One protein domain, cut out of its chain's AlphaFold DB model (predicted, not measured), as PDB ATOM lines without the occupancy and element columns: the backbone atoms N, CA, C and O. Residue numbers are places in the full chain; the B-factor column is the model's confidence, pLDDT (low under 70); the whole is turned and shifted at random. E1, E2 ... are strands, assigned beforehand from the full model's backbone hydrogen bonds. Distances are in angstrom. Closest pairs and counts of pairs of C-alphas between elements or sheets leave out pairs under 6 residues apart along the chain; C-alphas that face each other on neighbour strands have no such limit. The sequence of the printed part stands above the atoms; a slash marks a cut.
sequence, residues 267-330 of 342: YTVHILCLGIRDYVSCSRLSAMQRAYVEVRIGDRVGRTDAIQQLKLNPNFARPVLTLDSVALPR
ATOM      1  N   TYR A 267     -50.717 -36.982 -27.086       84.88
ATOM      2  CA  TYR A 267     -51.252 -37.584 -25.873       84.88
ATOM      3  C   TYR A 267     -50.202 -37.547 -24.768       84.88
ATOM      4  O   TYR A 267     -49.017 -37.770 -25.020       84.88
ATOM      5  N   THR A 268     -50.649 -37.325 -23.536       88.81
ATOM      6  CA  THR A 268     -49.868 -37.677 -22.349       88.81
ATOM      7  C   THR A 268     -50.224 -39.108 -21.970       88.81
ATOM      8  O   THR A 268     -51.393 -39.436 -21.759       88.81
ATOM      9  N   VAL A 269     -49.220 -39.981 -21.935       88.06
ATOM     10  CA  VAL A 269     -49.390 -41.403 -21.631       88.06
ATOM     11  C   VAL A 269     -48.865 -41.669 -20.228       88.06
ATOM     12  O   VAL A 269     -47.675 -41.505 -19.962       88.06
ATOM     13  N   HIS A 270     -49.751 -42.118 -19.341       89.50
ATOM     14  CA  HIS A 270     -49.389 -42.586 -18.007       89.50
ATOM     15  C   HIS A 270     -49.303 -44.112 -18.000       89.50
ATOM     16  O   HIS A 270     -50.236 -44.802 -18.414       89.50
ATOM     17  N   ILE A 271     -48.184 -44.645 -17.523       88.38
ATOM     18  CA  ILE A 271     -47.909 -46.078 -17.448       88.38
ATOM     19  C   ILE A 271     -47.715 -46.442 -15.981       88.38
ATOM     20  O   ILE A 271     -46.885 -45.850 -15.291       88.38
ATOM     21  N   LEU A 272     -48.473 -47.432 -15.513       89.88
ATOM     22  CA  LEU A 272     -48.364 -47.946 -14.154       89.88
ATOM     23  C   LEU A 272     -47.377 -49.123 -14.108       89.88
ATOM     24  O   LEU A 272     -47.694 -50.244 -14.501       89.88
ATOM     25  N   CYS A 273     -46.175 -48.863 -13.610       87.50
ATOM     26  CA  CYS A 273     -45.118 -49.826 -13.338       87.50
ATOM     27  C   CYS A 273     -45.119 -50.175 -11.842       87.50
ATOM     28  O   CYS A 273     -44.482 -49.500 -11.044       87.50
ATOM     29  N   LEU A 274     -45.835 -51.229 -11.439       86.88
ATOM     30  CA  LEU A 274     -45.935 -51.606 -10.017       86.88
ATOM     31  C   LEU A 274     -44.658 -52.267  -9.482       86.88
ATOM     32  O   LEU A 274     -44.221 -51.982  -8.370       86.88
ATOM     33  N   GLY A 275     -44.038 -53.137 -10.277       83.62
ATOM     34  CA  GLY A 275     -42.855 -53.877  -9.867       83.62
ATOM     35  C   GLY A 275     -42.435 -54.921 -10.891       83.62
ATOM     36  O   GLY A 275     -43.136 -55.163 -11.871       83.62
ATOM     37  N   ILE A 276     -41.287 -55.546 -10.652       81.25
ATOM     38  CA  ILE A 276     -40.740 -56.627 -11.479       81.25
ATOM     39  C   ILE A 276     -40.991 -57.950 -10.748       81.25
ATOM     40  O   ILE A 276     -40.779 -58.033  -9.544       81.25
ATOM     41  N   ARG A 277     -41.465 -58.994 -11.424       79.44
ATOM     42  CA  ARG A 277     -41.665 -60.333 -10.836       79.44
ATOM     43  C   ARG A 277     -40.966 -61.379 -11.695       79.44
ATOM     44  O   ARG A 277     -40.605 -61.079 -12.830       79.44
ATOM     45  N   ASP A 278     -40.738 -62.556 -11.118       67.31
ATOM     46  CA  ASP A 278     -40.223 -63.738 -11.821       67.31
ATOM     47  C   ASP A 278     -38.932 -63.483 -12.621       67.31
ATOM     48  O   ASP A 278     -38.739 -63.988 -13.726       67.31
ATOM     49  N   TYR A 279     -38.023 -62.671 -12.067       66.50
ATOM     50  CA  TYR A 279     -36.741 -62.414 -12.714       66.50
ATOM     51  C   TYR A 279     -35.844 -63.652 -12.620       66.50
ATOM     52  O   TYR A 279     -35.680 -64.257 -11.556       66.50
ATOM     53  N   VAL A 280     -35.213 -64.013 -13.737       57.41
ATOM     54  CA  VAL A 280     -34.216 -65.086 -13.762       57.41
ATOM     55  C   VAL A 280     -32.987 -64.602 -12.996       57.41
ATOM     56  O   VAL A 280     -32.283 -63.684 -13.422       57.41
ATOM     57  N   SER A 281     -32.739 -65.203 -11.835       54.34
ATOM     58  CA  SER A 281     -31.566 -64.905 -11.021       54.34
ATOM     59  C   SER A 281     -30.319 -65.419 -11.748       54.34
ATOM     60  O   SER A 281     -29.992 -66.602 -11.681       54.34
ATOM     61  N   CYS A 282     -29.623 -64.552 -12.490       50.16
ATOM     62  CA  CYS A 282     -28.323 -64.899 -13.059       50.16
ATOM     63  C   CYS A 282     -27.339 -65.163 -11.909       50.16
ATOM     64  O   CYS A 282     -26.893 -64.238 -11.230       50.16
ATOM     65  N   SER A 283     -26.973 -66.430 -11.717       49.16
ATOM     66  CA  SER A 283     -26.100 -66.932 -10.644       49.16
ATOM     67  C   SER A 283     -24.670 -66.366 -10.645       49.16
ATOM     68  O   SER A 283     -23.910 -66.637  -9.723       49.16
ATOM     69  N   ARG A 284     -24.296 -65.559 -11.648       48.56
ATOM     70  CA  ARG A 284     -22.969 -64.932 -11.796       48.56
ATOM     71  C   ARG A 284     -22.873 -63.474 -11.331       48.56
ATOM     72  O   ARG A 284     -21.811 -62.882 -11.481       48.56
ATOM     73  N   LEU A 285     -23.943 -62.870 -10.808       48.12
ATOM     74  CA  LEU A 285     -23.958 -61.447 -10.436       48.12
ATOM     75  C   LEU A 285     -24.400 -61.270  -8.978       48.12
ATOM     76  O   LEU A 285     -25.557 -60.972  -8.675       48.12
ATOM     77  N   SER A 286     -23.463 -61.487  -8.062       48.28
ATOM     78  CA  SER A 286     -23.608 -61.225  -6.632       48.28
ATOM     79  C   SER A 286     -23.105 -59.820  -6.295       48.28
ATOM     80  O   SER A 286     -21.903 -59.593  -6.348       48.28
ATOM     81  N   ALA A 287     -24.029 -58.900  -5.979       48.97
ATOM     82  CA  ALA A 287     -23.966 -57.951  -4.844       48.97
ATOM     83  C   ALA A 287     -24.864 -56.710  -5.025       48.97
ATOM     84  O   ALA A 287     -25.331 -56.177  -4.026       48.97
ATOM     85  N   MET A 288     -25.193 -56.274  -6.248       51.03
ATOM     86  CA  MET A 288     -26.106 -55.137  -6.468       51.03
ATOM     87  C   MET A 288     -27.011 -55.363  -7.685       51.03
ATOM     88  O   MET A 288     -26.645 -55.065  -8.816       51.03
ATOM     89  N   GLN A 289     -28.212 -55.901  -7.458       59.56
ATOM     90  CA  GLN A 289     -29.226 -56.076  -8.504       59.56
ATOM     91  C   GLN A 289     -30.095 -54.816  -8.594       59.56
ATOM     92  O   GLN A 289     -31.216 -54.793  -8.089       59.56
ATOM     93  N   ARG A 290     -29.557 -53.760  -9.217       66.88
ATOM     94  CA  ARG A 290     -30.338 -52.575  -9.591       66.88
ATOM     95  C   ARG A 290     -31.085 -52.862 -10.883       66.88
ATOM     96  O   ARG A 290     -30.448 -53.133 -11.899       66.88
ATOM     97  N   ALA A 291     -32.411 -52.804 -10.848       76.19
ATOM     98  CA  ALA A 291     -33.248 -53.022 -12.026       76.19
ATOM     99  C   ALA A 291     -34.176 -51.831 -12.257       76.19
ATOM    100  O   ALA A 291     -34.768 -51.310 -11.315       76.19
ATOM    101  N   TYR A 292     -34.327 -51.423 -13.510       83.12
ATOM    102  CA  TYR A 292     -35.290 -50.401 -13.909       83.12
ATOM    103  C   TYR A 292     -36.007 -50.816 -15.189       83.12
ATOM    104  O   TYR A 292     -35.521 -51.661 -15.947       83.12
ATOM    105  N   VAL A 293     -37.171 -50.219 -15.415       83.62
ATOM    106  CA  VAL A 293     -37.955 -50.389 -16.630       83.62
ATOM    107  C   VAL A 293     -37.804 -49.142 -17.485       83.62
ATOM    108  O   VAL A 293     -38.015 -48.016 -17.037       83.62
ATOM    109  N   GLU A 294     -37.436 -49.353 -18.738       82.25
ATOM    110  CA  GLU A 294     -37.430 -48.336 -19.775       82.25
ATOM    111  C   GLU A 294     -38.593 -48.603 -20.723       82.25
ATOM    112  O   GLU A 294     -38.688 -49.689 -21.297       82.25
ATOM    113  N   VAL A 295     -39.466 -47.612 -20.890       81.06
ATOM    114  CA  VAL A 295     -40.592 -47.662 -21.816       81.06
ATOM    115  C   VAL A 295     -40.344 -46.700 -22.966       81.06
ATOM    116  O   VAL A 295     -40.050 -45.524 -22.752       81.06
ATOM    117  N   ARG A 296     -40.477 -47.194 -24.196       76.44
ATOM    118  CA  ARG A 296     -40.381 -46.388 -25.416       76.44
ATOM    119  C   ARG A 296     -41.694 -46.401 -26.182       76.44
ATOM    120  O   ARG A 296     -42.215 -47.479 -26.464       76.44
ATOM    121  N   ILE A 297     -42.186 -45.219 -26.550       75.12
ATOM    122  CA  ILE A 297     -43.371 -45.038 -27.398       75.12
ATOM    123  C   ILE A 297     -43.048 -43.981 -28.454       75.12
ATOM    124  O   ILE A 297     -42.841 -42.816 -28.122       75.12
ATOM    125  N   GLY A 298     -42.992 -44.382 -29.726       71.12
ATOM    126  CA  GLY A 298     -42.585 -43.487 -30.813       71.12
ATOM    127  C   GLY A 298     -41.161 -42.955 -30.611       71.12
ATOM    128  O   GLY A 298     -40.214 -43.731 -30.483       71.12
ATOM    129  N   ASP A 299     -41.022 -41.631 -30.574       69.25
ATOM    130  CA  ASP A 299     -39.781 -40.893 -30.312       69.25
ATOM    131  C   ASP A 299     -39.595 -40.521 -28.824       69.25
ATOM    132  O   ASP A 299     -38.639 -39.830 -28.466       69.25
ATOM    133  N   ARG A 300     -40.497 -40.967 -27.941       77.31
ATOM    134  CA  ARG A 300     -40.438 -40.709 -26.497       77.31
ATOM    135  C   ARG A 300     -39.896 -41.916 -25.745       77.31
ATOM    136  O   ARG A 300     -40.241 -43.065 -26.024       77.31
ATOM    137  N   VAL A 301     -39.062 -41.636 -24.749       81.69
ATOM    138  CA  VAL A 301     -38.462 -42.632 -23.858       81.69
ATOM    139  C   VAL A 301     -38.678 -42.183 -22.423       81.69
ATOM    140  O   VAL A 301     -38.403 -41.035 -22.085       81.69
ATOM    141  N   GLY A 302     -39.136 -43.098 -21.579       84.25
ATOM    142  CA  GLY A 302     -39.303 -42.887 -20.148       84.25
ATOM    143  C   GLY A 302     -38.650 -44.014 -19.374       84.25
ATOM    144  O   GLY A 302     -38.593 -45.151 -19.841       84.25
ATOM    145  N   ARG A 303     -38.137 -43.698 -18.189       86.44
ATOM    146  CA  ARG A 303     -37.484 -44.662 -17.304       86.44
ATOM    147  C   ARG A 303     -38.082 -44.565 -15.917       86.44
ATOM    148  O   ARG A 303     -38.312 -43.463 -15.424       86.44
ATOM    149  N   THR A 304     -38.321 -45.715 -15.304       87.12
ATOM    150  CA  THR A 304     -38.624 -45.787 -13.876       87.12
ATOM    151  C   THR A 304     -37.357 -45.549 -13.064       87.12
ATOM    152  O   THR A 304     -36.241 -45.753 -13.551       87.12
ATOM    153  N   ASP A 305     -37.533 -45.222 -11.788       85.25
ATOM    154  CA  ASP A 305     -36.438 -45.291 -10.825       85.25
ATOM    155  C   ASP A 305     -35.898 -46.726 -10.722       85.25
ATOM    156  O   ASP A 305     -36.613 -47.708 -10.967       85.25
ATOM    157  N   ALA A 306     -34.625 -46.856 -10.351       84.25
ATOM    158  CA  ALA A 306     -34.011 -48.156 -10.132       84.25
ATOM    159  C   ALA A 306     -34.469 -48.762  -8.798       84.25
ATOM    160  O   ALA A 306     -34.344 -48.151  -7.736       84.25
ATOM    161  N   ILE A 307     -34.930 -50.010  -8.843       82.25
ATOM    162  CA  ILE A 307     -35.161 -50.826  -7.653       82.25
ATOM    163  C   ILE A 307     -33.795 -51.244  -7.118       82.25
ATOM    164  O   ILE A 307     -33.080 -51.999  -7.774       82.25
ATOM    165  N   GLN A 308     -33.424 -50.754  -5.934       78.12
ATOM    166  CA  GLN A 308     -32.104 -51.011  -5.349       78.12
ATOM    167  C   GLN A 308     -31.953 -52.441  -4.808       78.12
ATOM    168  O   GLN A 308     -30.873 -53.023  -4.900       78.12
ATOM    169  N   GLN A 309     -33.026 -53.013  -4.251       74.12
ATOM    170  CA  GLN A 309     -33.032 -54.337  -3.619       74.12
ATOM    171  C   GLN A 309     -34.177 -55.199  -4.158       74.12
ATOM    172  O   GLN A 309     -35.171 -55.446  -3.476       74.12
ATOM    173  N   LEU A 310     -34.012 -55.702  -5.384       73.56
ATOM    174  CA  LEU A 310     -35.028 -56.488  -6.095       73.56
ATOM    175  C   LEU A 310     -35.516 -57.730  -5.321       73.56
ATOM    176  O   LEU A 310     -36.667 -58.131  -5.456       73.56
ATOM    177  N   LYS A 311     -34.648 -58.328  -4.491       72.38
ATOM    178  CA  LYS A 311     -34.971 -59.481  -3.631       72.38
ATOM    179  C   LYS A 311     -35.881 -59.138  -2.452       72.38
ATOM    180  O   LYS A 311     -36.661 -59.987  -2.046       72.38
ATOM    181  N   LEU A 312     -35.739 -57.939  -1.888       77.12
ATOM    182  CA  LEU A 312     -36.447 -57.539  -0.669       77.12
ATOM    183  C   LEU A 312     -37.765 -56.848  -1.006       77.12
ATOM    184  O   LEU A 312     -38.810 -57.188  -0.461       77.12
ATOM    185  N   ASN A 313     -37.711 -55.887  -1.928       80.88
ATOM    186  CA  ASN A 313     -38.882 -55.169  -2.397       80.88
ATOM    187  C   ASN A 313     -38.805 -54.997  -3.918       80.88
ATOM    188  O   ASN A 313     -38.155 -54.075  -4.408       80.88
ATOM    189  N   PRO A 314     -39.486 -55.862  -4.677       82.12
ATOM    190  CA  PRO A 314     -39.483 -55.800  -6.128       82.12
ATOM    191  C   PRO A 314     -40.426 -54.726  -6.713       82.12
ATOM    192  O   PRO A 314     -40.821 -54.833  -7.876       82.12
ATOM    193  N   ASN A 315     -40.830 -53.721  -5.933       86.12
ATOM    194  CA  ASN A 315     -41.731 -52.650  -6.366       86.12
ATOM    195  C   ASN A 315     -40.988 -51.341  -6.634       86.12
ATOM    196  O   ASN A 315     -40.004 -51.018  -5.967       86.12
ATOM    197  N   PHE A 316     -41.499 -50.564  -7.585       86.88
ATOM    198  CA  PHE A 316     -40.993 -49.221  -7.851       86.88
ATOM    199  C   PHE A 316     -41.529 -48.241  -6.807       86.88
ATOM    200  O   PHE A 316     -42.729 -48.217  -6.536       86.88
ATOM    201  N   ALA A 317     -40.653 -47.401  -6.247       84.44
ATOM    202  CA  ALA A 317     -41.055 -46.351  -5.306       84.44
ATOM    203  C   ALA A 317     -42.021 -45.345  -5.956       84.44
ATOM    204  O   ALA A 317     -42.975 -44.890  -5.329       84.44
ATOM    205  N   ARG A 318     -41.792 -45.038  -7.238       86.00
ATOM    206  CA  ARG A 318     -42.675 -44.225  -8.076       86.00
ATOM    207  C   ARG A 318     -43.265 -45.103  -9.179       86.00
ATOM    208  O   ARG A 318     -42.598 -45.337 -10.184       86.00
ATOM    209  N   PRO A 319     -44.502 -45.598  -9.011       84.00
ATOM    210  CA  PRO A 319     -45.072 -46.555  -9.947       84.00
ATOM    211  C   PRO A 319     -45.659 -45.901 -11.199       84.00
ATOM    212  O   PRO A 319     -45.983 -46.606 -12.143       84.00
ATOM    213  N   VAL A 320     -45.825 -44.575 -11.241       89.38
ATOM    214  CA  VAL A 320     -46.382 -43.883 -12.412       89.38
ATOM    215  C   VAL A 320     -45.256 -43.273 -13.239       89.38
ATOM    216  O   VAL A 320     -44.605 -42.321 -12.808       89.38
ATOM    217  N   LEU A 321     -45.065 -43.800 -14.446       89.00
ATOM    218  CA  LEU A 321     -44.221 -43.215 -15.482       89.00
ATOM    219  C   LEU A 321     -45.095 -42.379 -16.419       89.00
ATOM    220  O   LEU A 321     -46.078 -42.882 -16.958       89.00
ATOM    221  N   THR A 322     -44.734 -41.113 -16.625       88.81
ATOM    222  CA  THR A 322     -45.465 -40.204 -17.519       88.81
ATOM    223  C   THR A 322     -44.613 -39.883 -18.736       88.81
ATOM    224  O   THR A 322     -43.446 -39.520 -18.600       88.81
ATOM    225  N   LEU A 323     -45.198 -40.040 -19.922       87.94
ATOM    226  CA  LEU A 323     -44.627 -39.622 -21.196       87.94
ATOM    227  C   LEU A 323     -45.501 -38.512 -21.773       87.94
ATOM    228  O   LEU A 323     -46.641 -38.764 -22.161       87.94
ATOM    229  N   ASP A 324     -44.963 -37.300 -21.836       86.94
ATOM    230  CA  ASP A 324     -45.672 -36.143 -22.378       86.94
ATOM    231  C   ASP A 324     -45.491 -36.014 -23.891       86.94
ATOM    232  O   ASP A 324     -44.439 -36.344 -24.451       86.94
ATOM    233  N   SER A 325     -46.517 -35.468 -24.553       84.69
ATOM    234  CA  SER A 325     -46.493 -35.152 -25.989       84.69
ATOM    235  C   SER A 325     -46.044 -36.338 -26.851       84.69
ATOM    236  O   SER A 325     -45.100 -36.237 -27.646       84.69
ATOM    237  N   VAL A 326     -46.693 -37.486 -26.641       82.31
ATOM    238  CA  VAL A 326     -46.526 -38.693 -27.449       82.31
ATOM    239  C   VAL A 326     -47.451 -38.595 -28.659       82.31
ATOM    240  O   VAL A 326     -48.676 -38.538 -28.515       82.31
ATOM    241  N   ALA A 327     -46.870 -38.610 -29.858       78.69
ATOM    242  CA  ALA A 327     -47.631 -38.657 -31.097       78.69
ATOM    243  C   ALA A 327     -48.188 -40.072 -31.316       78.69
ATOM    244  O   ALA A 327     -47.443 -41.007 -31.609       78.69
ATOM    245  N   LEU A 328     -49.506 -40.232 -31.194       77.56
ATOM    246  CA  LEU A 328     -50.200 -41.500 -31.435       77.56
ATOM    247  C   LEU A 328     -51.325 -41.314 -32.457       77.56
ATOM    248  O   LEU A 328     -51.902 -40.227 -32.535       77.56
ATOM    249  N   PRO A 329     -51.680 -42.349 -33.235       74.06
ATOM    250  CA  PRO A 329     -52.846 -42.286 -34.104       74.06
ATOM    251  C   PRO A 329     -54.115 -41.979 -33.300       74.06
ATOM    252  O   PRO A 329     -54.421 -42.665 -32.327       74.06
ATOM    253  N   ARG A 330     -54.889 -40.977 -33.735       71.94
ATOM    254  CA  ARG A 330     -56.186 -40.601 -33.138       71.94
ATOM    255  C   ARG A 330     -57.215 -41.720 -33.237       71.94
ATOM    256  O   ARG A 330     -58.133 -41.802 -32.430       71.94
TER     257      ARG A 330
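Overview. This is residues 267 to 330 of the 342 residues of the protein "Sperm vesicle fusion protein fer-1" of Ascaris suum (UniProt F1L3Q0). Two small two-stranded ribbons, E1 with E4 and the hairpin of E2 and E3, lie side by side with E3 next to E4, and two long loops, residues 273 to 289 and 304 to 319, run on past the strands toward the other end of a rod. The loop of residues 273 to 289 reaches farthest along that rod, while E4 bends near the opposite end, where the printed part both begins and ends. The printed part has 64 residues with no named helix and four named strands, E1, E2, E3 and E4 along the chain, in two separate antiparallel sheets of order E1 - E4 and E2 - E3. The class is all strand, though under half of the residues, 28 of 64, are in named elements. The whole is loose, with a radius of gyration of the C-alphas of 14.2 A and spans of 45 by 20 by 17 A.

Arrangement. E1, residues 267 to 272, and E4, residues 320 to 329, are antiparallel neighbours at 142 degrees. C-alphas 268 and 324 face each other at 4.5 A, and N 271 and O 321, 2.8 A apart, are within hydrogen-bond range, as are N 326 and O 267, 2.8 A apart. E4 bends by 77 degrees at residue 325. E2, residues 290 to 297, and E3, residues 300 to 303, form a hairpin with a tight link of 2 residues, antiparallel at 163 degrees. Here N 295 and O 302, 2.8 A apart, and N 297 and O 300, 2.9 A apart, are within hydrogen-bond range. Between the two sheets, E3 and E4 have 7 pairs of C-alphas within 8 A, the closest being those of Gly 302 and Leu 323, 6.3 A apart. E2 and E4 have 1 such pair, the C-alphas of Ile 297 and Val 326, 7.1 A apart. E1 is apart from both E2 and E3.

Along the chain. E1 begins at C-alpha 267, at (-51.252, -37.584, -25.873), and is 15.9 A from first to last C-alpha. E4, the longest strand with 10 residues, measures 22.7 A and ends at C-alpha 329, at (-52.846, -42.286, -34.104). E2 measures 23.3 A from C-alpha 290, at (-30.338, -52.575, -9.591), to C-alpha 297. E3 measures 10.4 A.

Size, cuts and confidence. The two C-alphas farthest apart are those of Ser 286 and Arg 330, at 46.8 A, while those of Tyr 267 and Arg 330, the first and last printed, are 9.3 A apart. The printed part has no cut. The links E1 to E2, of 17 residues, and E3 to E4, of 16, are long. The mean pLDDT of the printed part is 76.7, and 14 residues are under 70, namely residues 278 to 290 and residue 299.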